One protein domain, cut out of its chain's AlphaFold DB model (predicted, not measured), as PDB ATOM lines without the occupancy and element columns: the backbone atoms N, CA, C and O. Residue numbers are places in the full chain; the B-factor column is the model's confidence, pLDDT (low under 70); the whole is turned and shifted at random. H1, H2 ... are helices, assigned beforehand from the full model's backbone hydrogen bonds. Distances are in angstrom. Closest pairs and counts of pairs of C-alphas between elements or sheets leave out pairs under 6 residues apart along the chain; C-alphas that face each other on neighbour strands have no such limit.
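Overview. This is residues 56 to 126 of the 126 residues of the protein "Glutathione S-transferase" of Acinetobacter ursingii (UniProt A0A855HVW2). One long kinked helix, H1, makes most of the length; its first part sticks out as an arm, residues 56 to 74 standing free, and its last part leads into a small head. In that head the chain turns through the short helices H2 and H3, and H4 then folds back across H2 towards the last part of H1. The printed part has 71 residues, with four named helices in the order H1, H2, H3, H4 and no named strand; the class is all helix. The whole is only just extended, close to loose, with a radius of gyration of the C-alphas of 17.0 A, and it spans 53 by 31 by 18 A.

Arrangement. H1, residues 57 to 87, has a kink of 39 degrees near residue 73. H2, residues 91 to 97, and H1 touch only at the corner by their link, with residues 82 to 86 of H1 alone; the closest C-alphas, those of Ala 85 and Ala 92, are 5.9 A apart. Their lines are about perpendicular, at 74 degrees. H3, residues 102 to 105, is close to H2 but not clearly touching, the closest C-alphas being those of Met 97 and Leu 103, 5.5 A apart. H1 and H3 are apart. H4, residues 107 to 121, and H3 only just touch, with 3 pairs of C-alphas within 8 A, and only at the corner by their link, through residues 110 to 111 of H4 alone; the closest C-alphas, of Leu 103 and Ser 110, are 5.6 A apart. H4 touches H2 with residues 111 to 115 alone, about perpendicular at 80 degrees; the closest C-alphas are those of Leu 93 and Lys 111, 6.8 A apart. H4 is close to H1 but not clearly touching, at a steep tilt of 50 degrees, opposite ways; the closest C-alphas, of Gly 83 and Thr 119, are 7.6 A apart. Each O i to N i+4 pair in H2 is within hydrogen-bond range, against 25 of 27 in H1 and 9 of 11 in H4, while H3 is too short for such a pair.

Along the chain. H1 begins at C-alpha 57, (64.300, -15.151, 44.424), and measures 44.5 A to C-alpha 87. H2 measures 9.8 A and H3 4.9 A. H4 measures 20.0 A and ends at C-alpha 121, (36.371, 10.317, 45.972).

Size, cuts and confidence. The C-alphas of Asp 56 and Lys 108 are the two farthest apart, at 53.9 A. Without residues 56 to 74 the body spans 32 by 18 by 16 A. The printed part has no cut, and its three links are tight. Mean pLDDT of the printed part is 87.0; residues 125 to 126 are under 70.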
ATOM      1  N   ASP A  56      61.613 -18.972  44.972       96.88
ATOM      2  CA  ASP A  56      62.631 -18.608  43.991       96.88
ATOM      3  C   ASP A  56      62.837 -17.081  44.007       96.88
ATOM      4  O   ASP A  56      61.857 -16.352  43.815       96.88
ATOM      5  N   PRO A  57      64.065 -16.581  44.241       95.62
ATOM      6  CA  PRO A  57      64.300 -15.151  44.424       95.62
ATOM      7  C   PRO A  57      63.909 -14.304  43.212       95.62
ATOM      8  O   PRO A  57      63.363 -13.216  43.384       95.62
ATOM      9  N   HIS A  58      64.142 -14.809  41.999       97.75
ATOM     10  CA  HIS A  58      63.853 -14.072  40.775       97.75
ATOM     11  C   HIS A  58      62.343 -13.963  40.539       97.75
ATOM     12  O   HIS A  58      61.822 -12.875  40.296       97.75
ATOM     13  N   LEU A  59      61.610 -15.069  40.692       97.69
ATOM     14  CA  LEU A  59      60.147 -15.054  40.581       97.69
ATOM     15  C   LEU A  59      59.483 -14.237  41.694       97.69
ATOM     16  O   LEU A  59      58.425 -13.650  41.473       97.69
ATOM     17  N   ARG A  60      60.086 -14.198  42.887       96.81
ATOM     18  CA  ARG A  60      59.615 -13.368  43.999       96.81
ATOM     19  C   ARG A  60      59.730 -11.884  43.677       96.81
ATOM     20  O   ARG A  60      58.776 -11.144  43.895       96.81
ATOM     21  N   GLU A  61      60.884 -11.465  43.169       96.94
ATOM     22  CA  GLU A  61      61.123 -10.078  42.771       96.94
ATOM     23  C   GLU A  61      60.175  -9.658  41.646       96.94
ATOM     24  O   GLU A  61      59.512  -8.629  41.764       96.94
ATOM     25  N   LEU A  62      60.007 -10.514  40.633       98.00
ATOM     26  CA  LEU A  62      59.069 -10.273  39.539       98.00
ATOM     27  C   LEU A  62      57.623 -10.127  40.036       98.00
ATOM     28  O   LEU A  62      56.898  -9.248  39.579       98.00
ATOM     29  N   ALA A  63      57.189 -10.958  40.988       96.94
ATOM     30  CA  ALA A  63      55.849 -10.845  41.563       96.94
ATOM     31  C   ALA A  63      55.645  -9.502  42.286       96.94
ATOM     32  O   ALA A  63      54.598  -8.882  42.126       96.94
ATOM     33  N   ILE A  64      56.651  -9.033  43.032       96.75
ATOM     34  CA  ILE A  64      56.618  -7.733  43.722       96.75
ATOM     35  C   ILE A  64      56.630  -6.570  42.716       96.75
ATOM     36  O   ILE A  64      55.993  -5.545  42.951       96.75
ATOM     37  N   GLU A  65      57.348  -6.696  41.602       97.75
ATOM     38  CA  GLU A  65      57.332  -5.689  40.536       97.75
ATOM     39  C   GLU A  65      55.954  -5.598  39.869       97.75
ATOM     40  O   GLU A  65      55.403  -4.503  39.735       97.75
ATOM     41  N   ILE A  66      55.364  -6.744  39.519       97.69
ATOM     42  CA  ILE A  66      54.010  -6.815  38.955       97.69
ATOM     43  C   ILE A  66      52.989  -6.215  39.923       97.69
ATOM     44  O   ILE A  66      52.113  -5.473  39.488       97.69
ATOM     45  N   ASP A  67      53.106  -6.510  41.218       96.94
ATOM     46  CA  ASP A  67      52.234  -5.973  42.265       96.94
ATOM     47  C   ASP A  67      52.272  -4.437  42.310       96.94
ATOM     48  O   ASP A  67      51.226  -3.793  42.257       96.94
ATOM     49  N   LYS A  68      53.467  -3.830  42.258       96.94
ATOM     50  CA  LYS A  68      53.617  -2.362  42.189       96.94
ATOM     51  C   LYS A  68      52.940  -1.763  40.957       96.94
ATOM     52  O   LYS A  68      52.222  -0.771  41.069       96.94
ATOM     53  N   ILE A  69      53.138  -2.375  39.789       97.75
ATOM     54  CA  ILE A  69      52.501  -1.930  38.541       97.75
ATOM     55  C   ILE A  69      50.976  -2.071  38.645       97.75
ATOM     56  O   ILE A  69      50.230  -1.181  38.233       97.75
ATOM     57  N   ALA A  70      50.492  -3.178  39.209       96.56
ATOM     58  CA  ALA A  70      49.068  -3.419  39.403       96.56
ATOM     59  C   ALA A  70      48.437  -2.399  40.362       96.56
ATOM     60  O   ALA A  70      47.299  -1.982  40.136       96.56
ATOM     61  N   ASP A  71      49.164  -1.956  41.385       93.75
ATOM     62  CA  ASP A  71      48.714  -0.926  42.319       93.75
ATOM     63  C   ASP A  71      48.509   0.431  41.634       93.75
ATOM     64  O   ASP A  71      47.461   1.069  41.811       93.75
ATOM     65  N   GLU A  72      49.465   0.832  40.793       95.44
ATOM     66  CA  GLU A  72      49.383   2.048  39.978       95.44
ATOM     67  C   GLU A  72      48.214   1.969  38.984       95.44
ATOM     68  O   GLU A  72      47.319   2.823  38.975       95.44
ATOM     69  N   LEU A  73      48.155   0.891  38.195       96.12
ATOM     70  CA  LEU A  73      47.098   0.677  37.203       96.12
ATOM     71  C   LEU A  73      45.714   0.533  37.845       96.12
ATOM     72  O   LEU A  73      44.708   0.988  37.291       96.12
ATOM     73  N   GLY A  74      45.647  -0.061  39.034       92.12
ATOM     74  CA  GLY A  74      44.411  -0.315  39.760       92.12
ATOM     75  C   GLY A  74      43.629   0.961  40.063       92.12
ATOM     76  O   GLY A  74      42.398   0.921  40.112       92.12
ATOM     77  N   VAL A  75      44.300   2.108  40.229       90.44
ATOM     78  CA  VAL A  75      43.629   3.409  40.405       90.44
ATOM     79  C   VAL A  75      42.789   3.751  39.174       90.44
ATOM     80  O   VAL A  75      41.602   4.057  39.308       90.44
ATOM     81  N   HIS A  76      43.373   3.622  37.983       93.19
ATOM     82  CA  HIS A  76      42.705   3.915  36.716       93.19
ATOM     83  C   HIS A  76      41.592   2.914  36.413       93.19
ATOM     84  O   HIS A  76      40.485   3.316  36.050       93.19
ATOM     85  N   VAL A  77      41.843   1.621  36.644       93.25
ATOM     86  CA  VAL A  77      40.836   0.566  36.447       93.25
ATOM     87  C   VAL A  77      39.626   0.792  37.353       93.25
ATOM     88  O   VAL A  77      38.491   0.734  36.876       93.25
ATOM     89  N   ARG A  78      39.835   1.098  38.643       88.88
ATOM     90  CA  ARG A  78      38.737   1.386  39.585       88.88
ATOM     91  C   ARG A  78      37.970   2.643  39.194       88.88
ATOM     92  O   ARG A  78      36.743   2.610  39.215       88.88
ATOM     93  N   ARG A  79      38.674   3.719  38.818       89.69
ATOM     94  CA  ARG A  79      38.054   4.969  38.354       89.69
ATOM     95  C   ARG A  79      37.150   4.711  37.152       89.69
ATOM     96  O   ARG A  79      35.968   5.034  37.201       89.69
ATOM     97  N   TRP A  80      37.682   4.068  36.114       90.19
ATOM     98  CA  TRP A  80      36.923   3.762  34.904       90.19
ATOM     99  C   TRP A  80      35.732   2.840  35.188       90.19
ATOM    100  O   TRP A  80      34.604   3.165  34.824       90.19
ATOM    101  N   SER A  81      35.962   1.733  35.902       88.44
ATOM    102  CA  SER A  81      34.920   0.737  36.185       88.44
ATOM    103  C   SER A  81      33.777   1.336  36.999       88.44
ATOM    104  O   SER A  81      32.610   1.116  36.689       88.44
ATOM    105  N   LEU A  82      34.101   2.126  38.026       85.25
ATOM    106  CA  LEU A  82      33.097   2.744  38.883       85.25
ATOM    107  C   LEU A  82      32.377   3.903  38.191       85.25
ATOM    108  O   LEU A  82      31.166   4.035  38.342       85.25
ATOM    109  N   GLY A  83      33.092   4.697  37.388       87.75
ATOM    110  CA  GLY A  83      32.487   5.701  36.513       87.75
ATOM    111  C   GLY A  83      31.466   5.084  35.568       87.75
ATOM    112  O   GLY A  83      30.330   5.542  35.503       87.75
ATOM    113  N   HIS A  84      31.836   3.991  34.902       87.62
ATOM    114  CA  HIS A  84      30.936   3.268  34.013       87.62
ATOM    115  C   HIS A  84      29.742   2.655  34.760       87.62
ATOM    116  O   HIS A  84      28.600   2.768  34.315       87.62
ATOM    117  N   ALA A  85      29.974   2.051  35.926       86.94
ATOM    118  CA  ALA A  85      28.909   1.432  36.708       86.94
ATOM    119  C   ALA A  85      27.886   2.457  37.238       86.94
ATOM    120  O   ALA A  85      26.701   2.151  37.322       86.94
ATOM    121  N   LEU A  86      28.318   3.686  37.552       84.81
ATOM    122  CA  LEU A  86      27.443   4.762  38.039       84.81
ATOM    123  C   LEU A  86      26.688   5.520  36.935       84.81
ATOM    124  O   LEU A  86      25.767   6.283  37.254       84.81
ATOM    125  N   THR A  87      27.075   5.359  35.664       83.31
ATOM    126  CA  THR A  87      26.382   5.978  34.519       83.31
ATOM    127  C   THR A  87      25.251   5.118  33.968       83.31
ATOM    128  O   THR A  87      24.288   5.674  33.447       83.31
ATOM    129  N   HIS A  88      25.330   3.791  34.105       79.25
ATOM    130  CA  HIS A  88      24.375   2.858  33.491       79.25
ATOM    131  C   HIS A  88      23.220   2.443  34.406       79.25
ATOM    132  O   HIS A  88      22.291   1.790  33.940       79.25
ATOM    133  N   GLY A  89      23.247   2.840  35.679       80.19
ATOM    134  CA  GLY A  89      22.185   2.511  36.613       80.19
ATOM    135  C   GLY A  89      22.579   2.739  38.063       80.19
ATOM    136  O   GLY A  89      23.561   3.415  38.382       80.19
ATOM    137  N   ASP A  90      21.764   2.177  38.942       84.06
ATOM    138  CA  ASP A  90      21.914   2.302  40.385       84.06
ATOM    139  C   ASP A  90      22.471   1.028  41.028       84.06
ATOM    140  O   ASP A  90      22.802   1.042  42.209       84.06
ATOM    141  N   GLU A  91      22.627  -0.063  40.274       85.19
ATOM    142  CA  GLU A  91      23.028  -1.384  40.770       85.19
ATOM    143  C   GLU A  91      24.338  -1.329  41.562       85.19
ATOM    144  O   GLU A  91      24.467  -1.955  42.613       85.19
ATOM    145  N   ALA A  92      25.303  -0.526  41.109       83.56
ATOM    146  CA  ALA A  92      26.555  -0.323  41.831       83.56
ATOM    147  C   ALA A  92      26.337   0.322  43.211       83.56
ATOM    148  O   ALA A  92      26.990  -0.055  44.185       83.56
ATOM    149  N   LEU A  93      25.401   1.269  43.311       84.88
ATOM    150  CA  LEU A  93      25.022   1.895  44.576       84.88
ATOM    151  C   LEU A  93      24.244   0.918  45.459       84.88
ATOM    152  O   LEU A  93      24.493   0.884  46.660       84.88
ATOM    153  N   GLU A  94      23.368   0.089  44.883       85.62
ATOM    154  CA  GLU A  94      22.651  -0.970  45.609       85.62
ATOM    155  C   GLU A  94      23.623  -1.948  46.277       85.62
ATOM    156  O   GLU A  94      23.510  -2.225  47.473       85.62
ATOM    157  N   ILE A  95      24.641  -2.400  45.539       83.25
ATOM    158  CA  ILE A  95      25.690  -3.282  46.070       83.25
ATOM    159  C   ILE A  95      26.459  -2.592  47.206       83.25
ATOM    160  O   ILE A  95      26.717  -3.207  48.241       83.25
ATOM    161  N   MET A  96      26.804  -1.309  47.051       80.19
ATOM    162  CA  MET A  96      27.518  -0.545  48.083       80.19
ATOM    163  C   MET A  96      26.682  -0.292  49.344       80.19
ATOM    164  O   MET A  96      27.235  -0.274  50.446       80.19
ATOM    165  N   MET A  97      25.369  -0.086  49.205       81.25
ATOM    166  CA  MET A  97      24.450   0.064  50.340       81.25
ATOM    167  C   MET A  97      24.237  -1.257  51.086       81.25
ATOM    168  O   MET A  97      23.996  -1.235  52.295       81.25
ATOM    169  N   GLY A  98      24.378  -2.384  50.383       79.38
ATOM    170  CA  GLY A  98      24.156  -3.722  50.914       79.38
ATOM    171  C   GLY A  98      22.673  -4.049  51.111       79.38
ATOM    172  O   GLY A  98      21.787  -3.204  50.993       79.38
ATOM    173  N   GLU A  99      22.391  -5.310  51.439       76.81
ATOM    174  CA  GLU A  99      21.014  -5.809  51.560       76.81
ATOM    175  C   GLU A  99      20.312  -5.383  52.862       76.81
ATOM    176  O   GLU A  99      19.086  -5.438  52.946       76.81
ATOM    177  N   GLN A 100      21.069  -4.979  53.890       71.06
ATOM    178  CA  GLN A 100      20.578  -4.694  55.245       71.06
ATOM    179  C   GLN A 100      21.321  -3.503  55.875       71.06
ATOM    180  O   GLN A 100      22.470  -3.223  55.536       71.06
ATOM    181  N   GLY A 101      20.694  -2.839  56.852       74.25
ATOM    182  CA  GLY A 101      21.290  -1.746  57.635       74.25
ATOM    183  C   GLY A 101      20.752  -0.351  57.295       74.25
ATOM    184  O   GLY A 101      19.877  -0.184  56.445       74.25
ATOM    185  N   TYR A 102      21.273   0.675  57.977       76.44
ATOM    186  CA  TYR A 102      20.729   2.040  57.905       76.44
ATOM    187  C   TYR A 102      20.777   2.661  56.501       76.44
ATOM    188  O   TYR A 102      19.866   3.404  56.143       76.44
ATOM    189  N   LEU A 103      21.795   2.343  55.688       78.88
ATOM    190  CA  LEU A 103      21.865   2.831  54.305       78.88
ATOM    191  C   LEU A 103      20.677   2.341  53.479       78.88
ATOM    192  O   LEU A 103      20.081   3.138  52.760       78.88
ATOM    193  N   ARG A 104      20.301   1.069  53.640       83.06
ATOM    194  CA  ARG A 104      19.154   0.466  52.961       83.06
ATOM    195  C   ARG A 104      17.825   0.978  53.513       83.06
ATOM    196  O   ARG A 104      16.930   1.310  52.744       83.06
ATOM    197  N   GLN A 105      17.703   1.109  54.835       85.38
ATOM    198  CA  GLN A 105      16.477   1.602  55.480       85.38
ATOM    199  C   GLN A 105      16.115   3.038  55.055       85.38
ATOM    200  O   GLN A 105      14.936   3.379  54.971       85.38
ATOM    201  N   PHE A 106      17.118   3.871  54.767       86.88
ATOM    202  CA  PHE A 106      16.947   5.269  54.367       86.88
ATOM    203  C   PHE A 106      17.428   5.545  52.933       86.88
ATOM    204  O   PHE A 106      17.909   6.643  52.648       86.88
ATOM    205  N   GLU A 107      17.268   4.574  52.026       86.62
ATOM    206  CA  GLU A 107      17.789   4.598  50.647       86.62
ATOM    207  C   GLU A 107      17.542   5.919  49.905       86.62
ATOM    208  O   GLU A 107      18.461   6.487  49.317       86.62
ATOM    209  N   LYS A 108      16.317   6.459  49.978       87.50
ATOM    210  CA  LYS A 108      15.938   7.705  49.284       87.50
ATOM    211  C   LYS A 108      16.857   8.888  49.614       87.50
ATOM    212  O   LYS A 108      17.015   9.781  48.788       87.50
ATOM    213  N   PHE A 109      17.449   8.894  50.808       88.44
ATOM    214  CA  PHE A 109      18.367   9.935  51.265       88.44
ATOM    215  C   PHE A 109      19.830   9.492  51.174       88.44
ATOM    216  O   PHE A 109      20.688  10.280  50.782       88.44
ATOM    217  N   SER A 110      20.132   8.238  51.518       84.94
ATOM    218  CA  SER A 110      21.502   7.718  51.560       84.94
ATOM    219  C   SER A 110      22.110   7.539  50.167       84.94
ATOM    220  O   SER A 110      23.284   7.847  49.971       84.94
ATOM    221  N   LYS A 111      21.318   7.117  49.178       87.38
ATOM    222  CA  LYS A 111      21.751   6.839  47.805       87.38
ATOM    223  C   LYS A 111      22.310   8.057  47.052       87.38
ATOM    224  O   LYS A 111      23.425   7.950  46.539       87.38
ATOM    225  N   PRO A 112      21.649   9.235  47.010       88.44
ATOM    226  CA  PRO A 112      22.228  10.419  46.363       88.44
ATOM    227  C   PRO A 112      23.488  10.931  47.078       88.44
ATOM    228  O   PRO A 112      24.425  11.403  46.424       88.44
ATOM    229  N   ILE A 113      23.551  10.795  48.408       87.62
ATOM    230  CA  ILE A 113      24.743  11.140  49.195       87.62
ATOM    231  C   ILE A 113      25.894  10.201  48.827       87.62
ATOM    232  O   ILE A 113      26.991  10.667  48.521       87.62
ATOM    233  N   LEU A 114      25.635   8.893  48.798       85.31
ATOM    234  CA  LEU A 114      26.613   7.876  48.429       85.31
ATOM    235  C   LEU A 114      27.128   8.095  47.005       85.31
ATOM    236  O   LEU A 114      28.339   8.138  46.810       85.31
ATOM    237  N   LYS A 115      26.233   8.340  46.040       87.50
ATOM    238  CA  LYS A 115      26.602   8.682  44.658       87.50
ATOM    239  C   LYS A 115      27.551   9.877  44.616       87.50
ATOM    240  O   LYS A 115      28.622   9.791  44.028       87.50
ATOM    241  N   THR A 116      27.206  10.961  45.310       87.25
ATOM    242  CA  THR A 116      28.040  12.172  45.368       87.25
ATOM    243  C   THR A 116      29.410  11.907  45.993       87.25
ATOM    244  O   THR A 116      30.426  12.379  45.481       87.25
ATOM    245  N   LEU A 117      29.456  11.154  47.096       85.06
ATOM    246  CA  LEU A 117      30.704  10.808  47.775       85.06
ATOM    247  C   LEU A 117      31.609   9.964  46.882       85.06
ATOM    248  O   LEU A 117      32.796  10.264  46.770       85.06
ATOM    249  N   VAL A 118      31.048   8.947  46.228       84.00
ATOM    250  CA  VAL A 118      31.793   8.064  45.331       84.00
ATOM    251  C   VAL A 118      32.353   8.859  44.152       84.00
ATOM    252  O   VAL A 118      33.566   8.844  43.946       84.00
ATOM    253  N   THR A 119      31.515   9.642  43.470       84.50
ATOM    254  CA  THR A 119      31.921  10.504  42.350       84.50
ATOM    255  C   THR A 119      33.066  11.444  42.709       84.50
ATOM    256  O   THR A 119      34.025  11.548  41.947       84.50
ATOM    257  N   LYS A 120      33.013  12.084  43.884       84.88
ATOM    258  CA  LYS A 120      34.098  12.961  44.355       84.88
ATOM    259  C   LYS A 120      35.357  12.185  44.732       84.88
ATOM    260  O   LYS A 120      36.447  12.586  44.355       84.88
ATOM    261  N   SER A 121      35.220  11.081  45.466       79.56
ATOM    262  CA  SER A 121      36.371  10.317  45.972       79.56
ATOM    263  C   SER A 121      37.200   9.637  44.882       79.56
ATOM    264  O   SER A 121      38.379   9.377  45.101       79.56
ATOM    265  N   TYR A 122      36.587   9.357  43.731       80.56
ATOM    266  CA  TYR A 122      37.247   8.738  42.584       80.56
ATOM    267  C   TYR A 122      37.506   9.714  41.432       80.56
ATOM    268  O   TYR A 122      37.988   9.262  40.398       80.56
ATOM    269  N   GLU A 123      37.226  11.013  41.605       84.00
ATOM    270  CA  GLU A 123      37.427  12.049  40.575       84.00
ATOM    271  C   GLU A 123      36.744  11.678  39.243       84.00
ATOM    272  O   GLU A 123      37.357  11.663  38.181       84.00
ATOM    273  N   LEU A 124      35.457  11.312  39.302       79.81
ATOM    274  CA  LEU A 124      34.693  10.838  38.135       79.81
ATOM    275  C   LEU A 124      34.076  11.966  37.281       79.81
ATOM    276  O   LEU A 124      33.315  11.672  36.366       79.81
ATOM    277  N   GLN A 125      34.322  13.236  37.614       65.56
ATOM    278  CA  GLN A 125      33.690  14.419  36.999       65.56
ATOM    279  C   GLN A 125      34.682  15.372  36.308       65.56
ATOM    280  O   GLN A 125      34.362  16.546  36.133       65.56
ATOM    281  N   GLU A 126      35.856  14.883  35.914       52.19
ATOM    282  CA  GLU A 126      36.742  15.613  34.992       52.19
ATOM    283  C   GLU A 126      36.425  15.302  33.527       52.19
ATOM    284  O   GLU A 126      36.212  14.106  33.208       52.19
TER     285      GLU A 126